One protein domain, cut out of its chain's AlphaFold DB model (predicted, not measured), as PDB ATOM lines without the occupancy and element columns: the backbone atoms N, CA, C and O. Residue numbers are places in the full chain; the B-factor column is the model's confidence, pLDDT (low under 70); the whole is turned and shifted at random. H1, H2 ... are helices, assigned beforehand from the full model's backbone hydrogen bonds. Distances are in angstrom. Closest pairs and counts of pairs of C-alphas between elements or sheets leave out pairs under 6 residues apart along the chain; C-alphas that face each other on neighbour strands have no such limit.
ATOM      1  N   ASP A   8     135.540 160.913 158.574       94.69
ATOM      2  CA  ASP A   8     134.912 159.590 158.612       94.69
ATOM      3  C   ASP A   8     134.171 159.267 157.311       94.69
ATOM      4  O   ASP A   8     134.186 158.119 156.849       94.69
ATOM      5  N   GLN A   9     133.505 160.257 156.717       96.62
ATOM      6  CA  GLN A   9     132.876 160.112 155.407       96.62
ATOM      7  C   GLN A   9     133.917 159.906 154.310       96.62
ATOM      8  O   GLN A   9     133.746 159.001 153.492       96.62
ATOM      9  N   LEU A  10     135.000 160.687 154.327       96.00
ATOM     10  CA  LEU A  10     136.109 160.540 153.388       96.00
ATOM     11  C   LEU A  10     136.698 159.124 153.444       96.00
ATOM     12  O   LEU A  10     136.819 158.448 152.420       96.00
ATOM     13  N   ARG A  11     136.995 158.636 154.651       96.00
ATOM     14  CA  ARG A  11     137.553 157.295 154.855       96.00
ATOM     15  C   ARG A  11     136.612 156.202 154.349       96.00
ATOM     16  O   ARG A  11     137.049 155.262 153.695       96.00
ATOM     17  N   ARG A  12     135.307 156.335 154.607       97.12
ATOM     18  CA  ARG A  12     134.297 155.372 154.140       97.12
ATOM     19  C   ARG A  12     134.204 155.324 152.619       97.12
ATOM     20  O   ARG A  12     134.236 154.232 152.066       97.12
ATOM     21  N   ALA A  13     134.134 156.484 151.965       97.75
ATOM     22  CA  ALA A  13     134.115 156.566 150.506       97.75
ATOM     23  C   ALA A  13     135.375 155.929 149.898       97.75
ATOM     24  O   ALA A  13     135.300 155.202 148.913       97.75
ATOM     25  N   THR A  14     136.524 156.132 150.543       98.06
ATOM     26  CA  THR A  14     137.786 155.522 150.114       98.06
ATOM     27  C   THR A  14     137.765 154.001 150.257       98.06
ATOM     28  O   THR A  14     138.178 153.297 149.341       98.06
ATOM     29  N   TYR A  15     137.234 153.461 151.359       97.94
ATOM     30  CA  TYR A  15     137.074 152.010 151.509       97.94
ATOM     31  C   TYR A  15     136.132 151.409 150.467       97.94
ATOM     32  O   TYR A  15     136.445 150.356 149.921       97.94
ATOM     33  N   GLU A  16     135.021 152.082 150.161       97.88
ATOM     34  CA  GLU A  16     134.104 151.658 149.097       97.88
ATOM     35  C   GLU A  16     134.820 151.589 147.740       97.88
ATOM     36  O   GLU A  16     134.639 150.617 147.007       97.88
ATOM     37  N   GLN A  17     135.688 152.561 147.441       96.94
ATOM     38  CA  GLN A  17     136.483 152.569 146.213       96.94
ATOM     39  C   GLN A  17     137.542 151.455 146.191       96.94
ATOM     40  O   GLN A  17     137.636 150.729 145.206       96.94
ATOM     41  N   ILE A  18     138.305 151.278 147.276       97.19
ATOM     42  CA  ILE A  18     139.326 150.220 147.405       97.19
ATOM     43  C   ILE A  18     138.705 148.821 147.247       97.19
ATOM     44  O   ILE A  18     139.278 147.932 146.613       97.19
ATOM     45  N   ASP A  19     137.526 148.611 147.830       96.50
ATOM     46  CA  ASP A  19     136.828 147.326 147.773       96.50
ATOM     47  C   ASP A  19     136.199 147.050 146.407       96.50
ATOM     48  O   ASP A  19     136.098 145.890 146.005       96.50
ATOM     49  N   GLY A  20     135.774 148.103 145.708       96.19
ATOM     50  CA  GLY A  20     135.189 148.020 144.371       96.19
ATOM     51  C   GLY A  20     136.208 147.914 143.236       96.19
ATOM     52  O   GLY A  20     135.826 147.589 142.113       96.19
ATOM     53  N   ASP A  21     137.486 148.178 143.500       95.38
ATOM     54  CA  ASP A  21     138.537 148.123 142.490       95.38
ATOM     55  C   ASP A  21     138.982 146.676 142.228       95.38
ATOM     56  O   ASP A  21     139.770 146.090 142.974       95.38
ATOM     57  N   GLU A  22     138.469 146.087 141.148       95.44
ATOM     58  CA  GLU A  22     138.800 144.724 140.712       95.44
ATOM     59  C   GLU A  22     140.219 144.592 140.130       95.44
ATOM     60  O   GLU A  22     140.700 143.471 139.945       95.44
ATOM     61  N   SER A  23     140.895 145.707 139.832       94.25
ATOM     62  CA  SER A  23     142.251 145.703 139.276       94.25
ATOM     63  C   SER A  23     143.332 145.518 140.345       94.25
ATOM     64  O   SER A  23     144.419 145.032 140.032       94.25
ATOM     65  N   LEU A  24     143.013 145.825 141.607       94.44
ATOM     66  CA  LEU A  24     143.905 145.650 142.752       94.44
ATOM     67  C   LEU A  24     144.013 144.186 143.192       94.44
ATOM     68  O   LEU A  24     143.005 143.511 143.454       94.44
ATOM     69  N   ALA A  25     145.243 143.698 143.373       96.94
ATOM     70  CA  ALA A  25     145.459 142.420 144.039       96.94
ATOM     71  C   ALA A  25     145.053 142.504 145.522       96.94
ATOM     72  O   ALA A  25     145.079 143.564 146.142       96.94
ATOM     73  N   GLU A  26     144.702 141.368 146.127       95.69
ATOM     74  CA  GLU A  26     144.213 141.331 147.518       95.69
ATOM     75  C   GLU A  26     145.219 141.901 148.532       95.69
ATOM     76  O   GLU A  26     144.845 142.588 149.483       95.69
ATOM     77  N   GLU A  27     146.511 141.654 148.315       95.19
ATOM     78  CA  GLU A  27     147.571 142.179 149.177       95.19
ATOM     79  C   GLU A  27     147.686 143.707 149.079       95.19
ATOM     80  O   GLU A  27     147.803 144.384 150.105       95.19
ATOM     81  N   GLU A  28     147.575 144.251 147.864       96.06
ATOM     82  CA  GLU A  28     147.595 145.691 147.591       96.06
ATOM     83  C   GLU A  28     146.351 146.372 148.169       96.06
ATOM     84  O   GLU A  28     146.467 147.393 148.844       96.06
ATOM     85  N   ARG A  29     145.172 145.751 148.026       97.25
ATOM     86  CA  ARG A  29     143.916 146.205 148.645       97.25
ATOM     87  C   ARG A  29     144.040 146.295 150.167       97.25
ATOM     88  O   ARG A  29     143.666 147.294 150.785       97.25
ATOM     89  N   GLY A  30     144.607 145.259 150.786       96.81
ATOM     90  CA  GLY A  30     144.879 145.238 152.221       96.81
ATOM     91  C   GLY A  30     145.906 146.289 152.653       96.81
ATOM     92  O   GLY A  30     145.788 146.840 153.748       96.81
ATOM     93  N   HIS A  31     146.905 146.580 151.817       96.12
ATOM     94  CA  HIS A  31     147.880 147.642 152.064       96.12
ATOM     95  C   HIS A  31     147.240 149.033 151.984       96.12
ATOM     96  O   HIS A  31     147.365 149.798 152.937       96.12
ATOM     97  N   ALA A  32     146.485 149.321 150.922       96.25
ATOM     98  CA  ALA A  32     145.782 150.591 150.736       96.25
ATOM     99  C   ALA A  32     144.850 150.906 151.916       96.25
ATOM    100  O   ALA A  32     144.895 152.003 152.472       96.25
ATOM    101  N   ARG A  33     144.080 149.915 152.392       96.50
ATOM    102  CA  ARG A  33     143.235 150.067 153.590       96.50
ATOM    103  C   ARG A  33     144.026 150.491 154.828       96.50
ATOM    104  O   ARG A  33     143.569 151.366 155.552       96.50
ATOM    105  N   ARG A  34     145.195 149.887 155.072       97.25
ATOM    106  CA  ARG A  34     146.037 150.231 156.232       97.25
ATOM    107  C   ARG A  34     146.600 151.649 156.144       97.25
ATOM    108  O   ARG A  34     146.687 152.307 157.172       97.25
ATOM    109  N   MET A  35     146.957 152.113 154.945       96.44
ATOM    110  CA  MET A  35     147.432 153.487 154.738       96.44
ATOM    111  C   MET A  35     146.320 154.492 155.051       96.44
ATOM    112  O   MET A  35     146.504 155.371 155.888       96.44
ATOM    113  N   VAL A  36     145.130 154.269 154.487       96.12
ATOM    114  CA  VAL A  36     143.921 155.078 154.724       96.12
ATOM    115  C   VAL A  36     143.469 155.069 156.190       96.12
ATOM    116  O   VAL A  36     142.915 156.050 156.680       96.12
ATOM    117  N   GLU A  37     143.688 153.969 156.911       95.38
ATOM    118  CA  GLU A  37     143.426 153.897 158.353       95.38
ATOM    119  C   GLU A  37     144.424 154.734 159.172       95.38
ATOM    120  O   GLU A  37     144.074 155.200 160.256       95.38
ATOM    121  N   SER A  38     145.646 154.926 158.666       93.81
ATOM    122  CA  SER A  38     146.727 155.603 159.389       93.81
ATOM    123  C   SER A  38     146.696 157.131 159.287       93.81
ATOM    124  O   SER A  38     147.086 157.787 160.253       93.81
ATOM    125  N   ASP A  39     146.229 157.686 158.162       93.19
ATOM    126  CA  ASP A  39     146.203 159.132 157.896       93.19
ATOM    127  C   ASP A  39     145.106 159.483 156.869       93.19
ATOM    128  O   ASP A  39     144.992 158.858 155.811       93.19
ATOM    129  N   GLU A  40     144.288 160.502 157.145       90.81
ATOM    130  CA  GLU A  40     143.263 160.978 156.212       90.81
ATOM    131  C   GLU A  40     143.835 161.571 154.913       90.81
ATOM    132  O   GLU A  40     143.139 161.607 153.893       90.81
ATOM    133  N   ALA A  41     145.091 162.018 154.913       92.12
ATOM    134  CA  ALA A  41     145.790 162.445 153.707       92.12
ATOM    135  C   ALA A  41     145.956 161.291 152.706       92.12
ATOM    136  O   ALA A  41     145.853 161.522 151.502       92.12
ATOM    137  N   GLU A  42     146.122 160.054 153.182       94.31
ATOM    138  CA  GLU A  42     146.193 158.862 152.325       94.31
ATOM    139  C   GLU A  42     144.845 158.582 151.654       94.31
ATOM    140  O   GLU A  42     144.784 158.185 150.493       94.31
ATOM    141  N   ALA A  43     143.741 158.867 152.351       95.75
ATOM    142  CA  ALA A  43     142.403 158.768 151.777       95.75
ATOM    143  C   ALA A  43     142.205 159.757 150.617       95.75
ATOM    144  O   ALA A  43     141.674 159.398 149.566       95.75
ATOM    145  N   LEU A  44     142.679 160.998 150.779       93.06
ATOM    146  CA  LEU A  44     142.680 161.984 149.696       93.06
ATOM    147  C   LEU A  44     143.587 161.557 148.541       93.06
ATOM    148  O   LEU A  44     143.171 161.649 147.391       93.06
ATOM    149  N   ALA A  45     144.802 161.093 148.839       92.88
ATOM    150  CA  ALA A  45     145.757 160.659 147.826       92.88
ATOM    151  C   ALA A  45     145.222 159.487 146.994       92.88
ATOM    152  O   ALA A  45     145.453 159.447 145.792       92.88
ATOM    153  N   TYR A  46     144.469 158.573 147.614       93.75
ATOM    154  CA  TYR A  46     143.849 157.447 146.920       93.75
ATOM    155  C   TYR A  46     142.702 157.868 145.987       93.75
ATOM    156  O   TYR A  46     142.513 157.280 144.929       93.75
ATOM    157  N   LEU A  47     141.900 158.862 146.381       94.25
ATOM    158  CA  LEU A  47     140.718 159.286 145.617       94.25
ATOM    159  C   LEU A  47     141.019 160.305 144.515       94.25
ATOM    160  O   LEU A  47     140.169 160.544 143.656       94.25
ATOM    161  N   VAL A  48     142.173 160.961 144.569       92.56
ATOM    162  CA  VAL A  48     142.557 161.982 143.597       92.56
ATOM    163  C   VAL A  48     143.412 161.348 142.517       92.56
ATOM    164  O   VAL A  48     144.510 160.886 142.798       92.56
ATOM    165  N   GLU A  49     142.953 161.435 141.270       91.06
ATOM    166  CA  GLU A  49     143.781 161.165 140.096       91.06
ATOM    167  C   GLU A  49     144.497 162.458 139.674       91.06
ATOM    168  O   GLU A  49     143.893 163.330 139.039       91.06
ATOM    169  N   PRO A  50     145.776 162.662 140.054       89.12
ATOM    170  CA  PRO A  50     146.413 163.974 139.962       89.12
ATOM    171  C   PRO A  50     146.641 164.419 138.516       89.12
ATOM    172  O   PRO A  50     146.647 165.618 138.240       89.12
ATOM    173  N   PHE A  51     146.833 163.474 137.596       89.44
ATOM    174  CA  PHE A  51     147.014 163.785 136.181       89.44
ATOM    175  C   PHE A  51     145.701 164.235 135.547       89.44
ATOM    176  O   PHE A  51     145.674 165.319 134.972       89.44
ATOM    177  N   GLU A  52     144.611 163.484 135.747       89.81
ATOM    178  CA  GLU A  52     143.282 163.888 135.270       89.81
ATOM    179  C   GLU A  52     142.886 165.257 135.840       89.81
ATOM    180  O   GLU A  52     142.459 166.141 135.102       89.81
ATOM    181  N   LEU A  53     143.123 165.481 137.139       90.00
ATOM    182  CA  LEU A  53     142.813 166.751 137.797       90.00
ATOM    183  C   LEU A  53     143.531 167.947 137.153       90.00
ATOM    184  O   LEU A  53     142.962 169.031 137.015       90.00
ATOM    185  N   VAL A  54     144.808 167.779 136.811       92.19
ATOM    186  CA  VAL A  54     145.650 168.865 136.297       92.19
ATOM    187  C   VAL A  54     145.456 169.071 134.788       92.19
ATOM    188  O   VAL A  54     145.613 170.196 134.311       92.19
ATOM    189  N   GLU A  55     145.056 168.036 134.045       90.56
ATOM    190  CA  GLU A  55     144.728 168.119 132.613       90.56
ATOM    191  C   GLU A  55     143.527 169.030 132.314       90.56
ATOM    192  O   GLU A  55     143.460 169.641 131.245       90.56
ATOM    193  N   GLU A  56     142.601 169.196 133.261       90.06
ATOM    194  CA  GLU A  56     141.450 170.094 133.110       90.06
ATOM    195  C   GLU A  56     141.815 171.589 133.208       90.06
ATOM    196  O   GLU A  56     140.999 172.460 132.881       90.06
ATOM    197  N   VAL A  57     143.034 171.923 133.647       94.62
ATOM    198  CA  VAL A  57     143.461 173.309 133.873       94.62
ATOM    199  C   VAL A  57     143.921 173.962 132.557       94.62
ATOM    200  O   VAL A  57     144.912 173.536 131.959       94.62
ATOM    201  N   PRO A  58     143.275 175.056 132.095       94.75
ATOM    202  CA  PRO A  58     143.622 175.685 130.825       94.75
ATOM    203  C   PRO A  58     145.075 176.169 130.763       94.75
ATOM    204  O   PRO A  58     145.518 176.964 131.591       94.75
ATOM    205  N   GLY A  59     145.786 175.750 129.714       93.12
ATOM    206  CA  GLY A  59     147.170 176.157 129.462       93.12
ATOM    207  C   GLY A  59     148.222 175.350 130.224       93.12
ATOM    208  O   GLY A  59     149.398 175.700 130.137       93.12
ATOM    209  N   VAL A  60     147.829 174.292 130.941       92.75
ATOM    210  CA  VAL A  60     148.774 173.331 131.516       92.75
ATOM    211  C   VAL A  60     149.199 172.307 130.464       92.75
ATOM    212  O   VAL A  60     148.381 171.778 129.717       92.75
ATOM    213  N   GLU A  61     150.501 172.031 130.423       90.12
ATOM    214  CA  GLU A  61     151.109 170.952 129.650       90.12
ATOM    215  C   GLU A  61     151.935 170.089 130.613       90.12
ATOM    216  O   GLU A  61     152.849 170.588 131.277       90.12
ATOM    217  N   LEU A  62     151.597 168.802 130.725       87.81
ATOM    218  CA  LEU A  62     152.347 167.858 131.549       87.81
ATOM    219  C   LEU A  62     153.619 167.429 130.811       87.81
ATOM    220  O   LEU A  62     153.562 166.868 129.718       87.81
ATOM    221  N   VAL A  63     154.774 167.665 131.432       89.19
ATOM    222  CA  VAL A  63     156.084 167.266 130.903       89.19
ATOM    223  C   VAL A  63     156.770 166.303 131.863       89.19
ATOM    224  O   VAL A  63     156.770 166.500 133.078       89.19
ATOM    225  N   GLN A  64     157.385 165.253 131.324       87.25
ATOM    226  CA  GLN A  64     158.158 164.311 132.125       87.25
ATOM    227  C   GLN A  64     159.518 164.930 132.464       87.25
ATOM    228  O   GLN A  64     160.312 165.236 131.577       87.25
ATOM    229  N   ALA A  65     159.798 165.102 133.755       87.69
ATOM    230  CA  ALA A  65     161.120 165.492 134.229       87.69
ATOM    231  C   ALA A  65     161.939 164.237 134.532       87.69
ATOM    232  O   ALA A  65     161.519 163.402 135.337       87.69
ATOM    233  N   SER A  66     163.097 164.077 133.890       85.69
ATOM    234  CA  SER A  66     164.042 163.020 134.243       85.69
ATOM    235  C   SER A  66     165.027 163.546 135.278       85.69
ATOM    236  O   SER A  66     165.611 164.618 135.124       85.69
ATOM    237  N   TRP A  67     165.188 162.795 136.362       85.75
ATOM    238  CA  TRP A  67     166.223 163.021 137.361       85.75
ATOM    239  C   TRP A  67     167.134 161.802 137.356       85.75
ATOM    240  O   TRP A  67     166.663 160.666 137.389       85.75
ATOM    241  N   SER A  68     168.439 162.037 137.276       85.31
ATOM    242  CA  SER A  68     169.443 161.000 137.483       85.31
ATOM    243  C   SER A  68     169.991 161.135 138.895       85.31
ATOM    244  O   SER A  68     170.474 162.208 139.259       85.31
ATOM    245  N   SER A  69     169.957 160.054 139.659       86.31
ATOM    246  CA  SER A  69     170.709 159.957 140.909       86.31
ATOM    247  C   SER A  69     172.153 159.541 140.629       86.31
ATOM    248  O   SER A  69     172.455 158.964 139.581       86.31
ATOM    249  N   GLU A  70     173.049 159.819 141.572       87.62
ATOM    250  CA  GLU A  70     174.373 159.201 141.586       87.62
ATOM    251  C   GLU A  70     174.235 157.684 141.795       87.62
ATOM    252  O   GLU A  70     173.394 157.229 142.572       87.62
ATOM    253  N   HIS A  71     175.031 156.893 141.074       86.62
ATOM    254  CA  HIS A  71     175.056 155.445 141.245       86.62
ATOM    255  C   HIS A  71     176.033 155.079 142.365       86.62
ATOM    256  O   HIS A  71     177.221 155.376 142.265       86.62
ATOM    257  N   VAL A  72     175.532 154.404 143.396       85.88
ATOM    258  CA  VAL A  72     176.293 153.932 144.558       85.88
ATOM    259  C   VAL A  72     176.120 152.417 144.695       85.88
ATOM    260  O   VAL A  72     175.031 151.888 144.462       85.88
ATOM    261  N   ASP A  73     177.202 151.711 145.033       89.44
ATOM    262  CA  ASP A  73     177.185 150.258 145.222       89.44
ATOM    263  C   ASP A  73     176.387 149.859 146.473       89.44
ATOM    264  O   ASP A  73     176.469 150.513 147.510       89.44
ATOM    265  N   TYR A  74     175.644 148.745 146.391       83.88
ATOM    266  CA  TYR A  74     174.908 148.205 147.537       83.88
ATOM    267  C   TYR A  74     175.854 147.710 148.635       83.88
ATOM    268  O   TYR A  74     176.509 146.679 148.458       83.88
ATOM    269  N   ASP A  75     175.877 148.394 149.785       86.31
ATOM    270  CA  ASP A  75     176.591 147.948 150.985       86.31
ATOM    271  C   ASP A  75     175.625 147.734 152.172       86.31
ATOM    272  O   ASP A  75     175.253 148.682 152.863       86.31
ATOM    273  N   PRO A  76     175.251 146.477 152.489       82.88
ATOM    274  CA  PRO A  76     174.365 146.169 153.615       82.88
ATOM    275  C   PRO A  76     175.016 146.401 154.985       82.88
ATOM    276  O   PRO A  76     174.353 146.241 156.010       82.88
ATOM    277  N   ARG A  77     176.325 146.684 155.033       83.31
ATOM    278  CA  ARG A  77     177.058 147.020 156.259       83.31
ATOM    279  C   ARG A  77     177.233 148.522 156.446       83.31
ATOM    280  O   ARG A  77     177.675 148.921 157.524       83.31
ATOM    281  N   ALA A  78     176.906 149.338 155.446       84.19
ATOM    282  CA  ALA A  78     177.000 150.782 155.557       84.19
ATOM    283  C   ALA A  78     175.950 151.309 156.547       84.19
ATOM    284  O   ALA A  78     174.767 150.968 156.483       84.19
ATOM    285  N   ALA A  79     176.392 152.148 157.487       79.38
ATOM    286  CA  ALA A  79     175.531 152.699 158.535       79.38
ATOM    287  C   ALA A  79     174.371 153.525 157.952       79.38
ATOM    288  O   ALA A  79     173.243 153.421 158.428       79.38
ATOM    289  N   GLU A  80     174.638 154.257 156.869       75.56
ATOM    290  CA  GLU A  80     173.665 155.029 156.084       75.56
ATOM    291  C   GLU A  80     172.462 154.203 155.591       75.56
ATOM    292  O   GLU A  80     171.392 154.758 155.366       75.56
TER     293      GLU A  80
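What this domain is: This is residues 8 to 80 of the 92 residues of an uncharacterized protein of Streptomyces sp. MnatMP-M27 (UniProt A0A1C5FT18). A small helical head with a long bare arm: H1 and H2 form a hairpin of two antiparallel helices, H3 turns back at the end of H2 and packs on H1, and the centres of these three make a triangle. H4, a short helix, follows beyond H3 and touches no helix; residues 55 to 61, of which 55 belongs to H4, and residues 63 to 80 stick out free, in a stretch that turns and runs far from the head. The printed part has 73 residues with four named helices in the order H1, H2, H3, H4 and no named strand; its class is all helix. The whole is extended, with a radius of gyration of the C-alphas of 17.9 A, and its C-alphas span 45 by 39 by 23 A.

Where its parts are: H1 is residues 8 to 20, from C-alpha 8 at (134.912, 159.590, 158.612) to C-alpha 20, 18.4 A away. H2 is residues 26 to 38, 18.7 A long, beginning with C-alpha 26 at (144.213, 141.331, 147.518). H3 is residues 40 to 47, 11.0 A long. H4 is residues 50 to 55, 8.6 A long, and ends with C-alpha 55 at (144.728, 168.119, 132.613). Residues 56 to 80 hold no named element.

How they stand to each other: H1 and H2 touch as a helical hairpin, at a shallow tilt of 6 degrees, opposite ways; their closest C-alphas are those of Ile 18 and Arg 29, 6.2 A apart. H3 touches H1, the same way at a steep tilt of 39 degrees, with the C-alphas of Thr 14 and Ala 43 the closest at 5.9 A. H2 and H3 touch only at the corner by their link, with residues 35 to 36 of H2 alone; the closest C-alphas are those of Val 36 and Ala 43, 5.0 A apart, and the lines stand at a steep tilt of 40 degrees, opposite ways. H4 is apart from H1, H2 and H3. In H1, H2, H3 and H4 every O i to N i+4 pair is within hydrogen-bond range.

The domain as a whole: The two C-alphas farthest apart are those of Pro 58 and Arg 77, at 50.9 A. Without the stretches that stand free, the body has 48 residues and spans 32 by 25 by 15 A. The links H1 to H2, H2 to H3 and H3 to H4 are tight. The printed part has no cut. The mean pLDDT of the printed part is 92.1, and no printed residue is under 70.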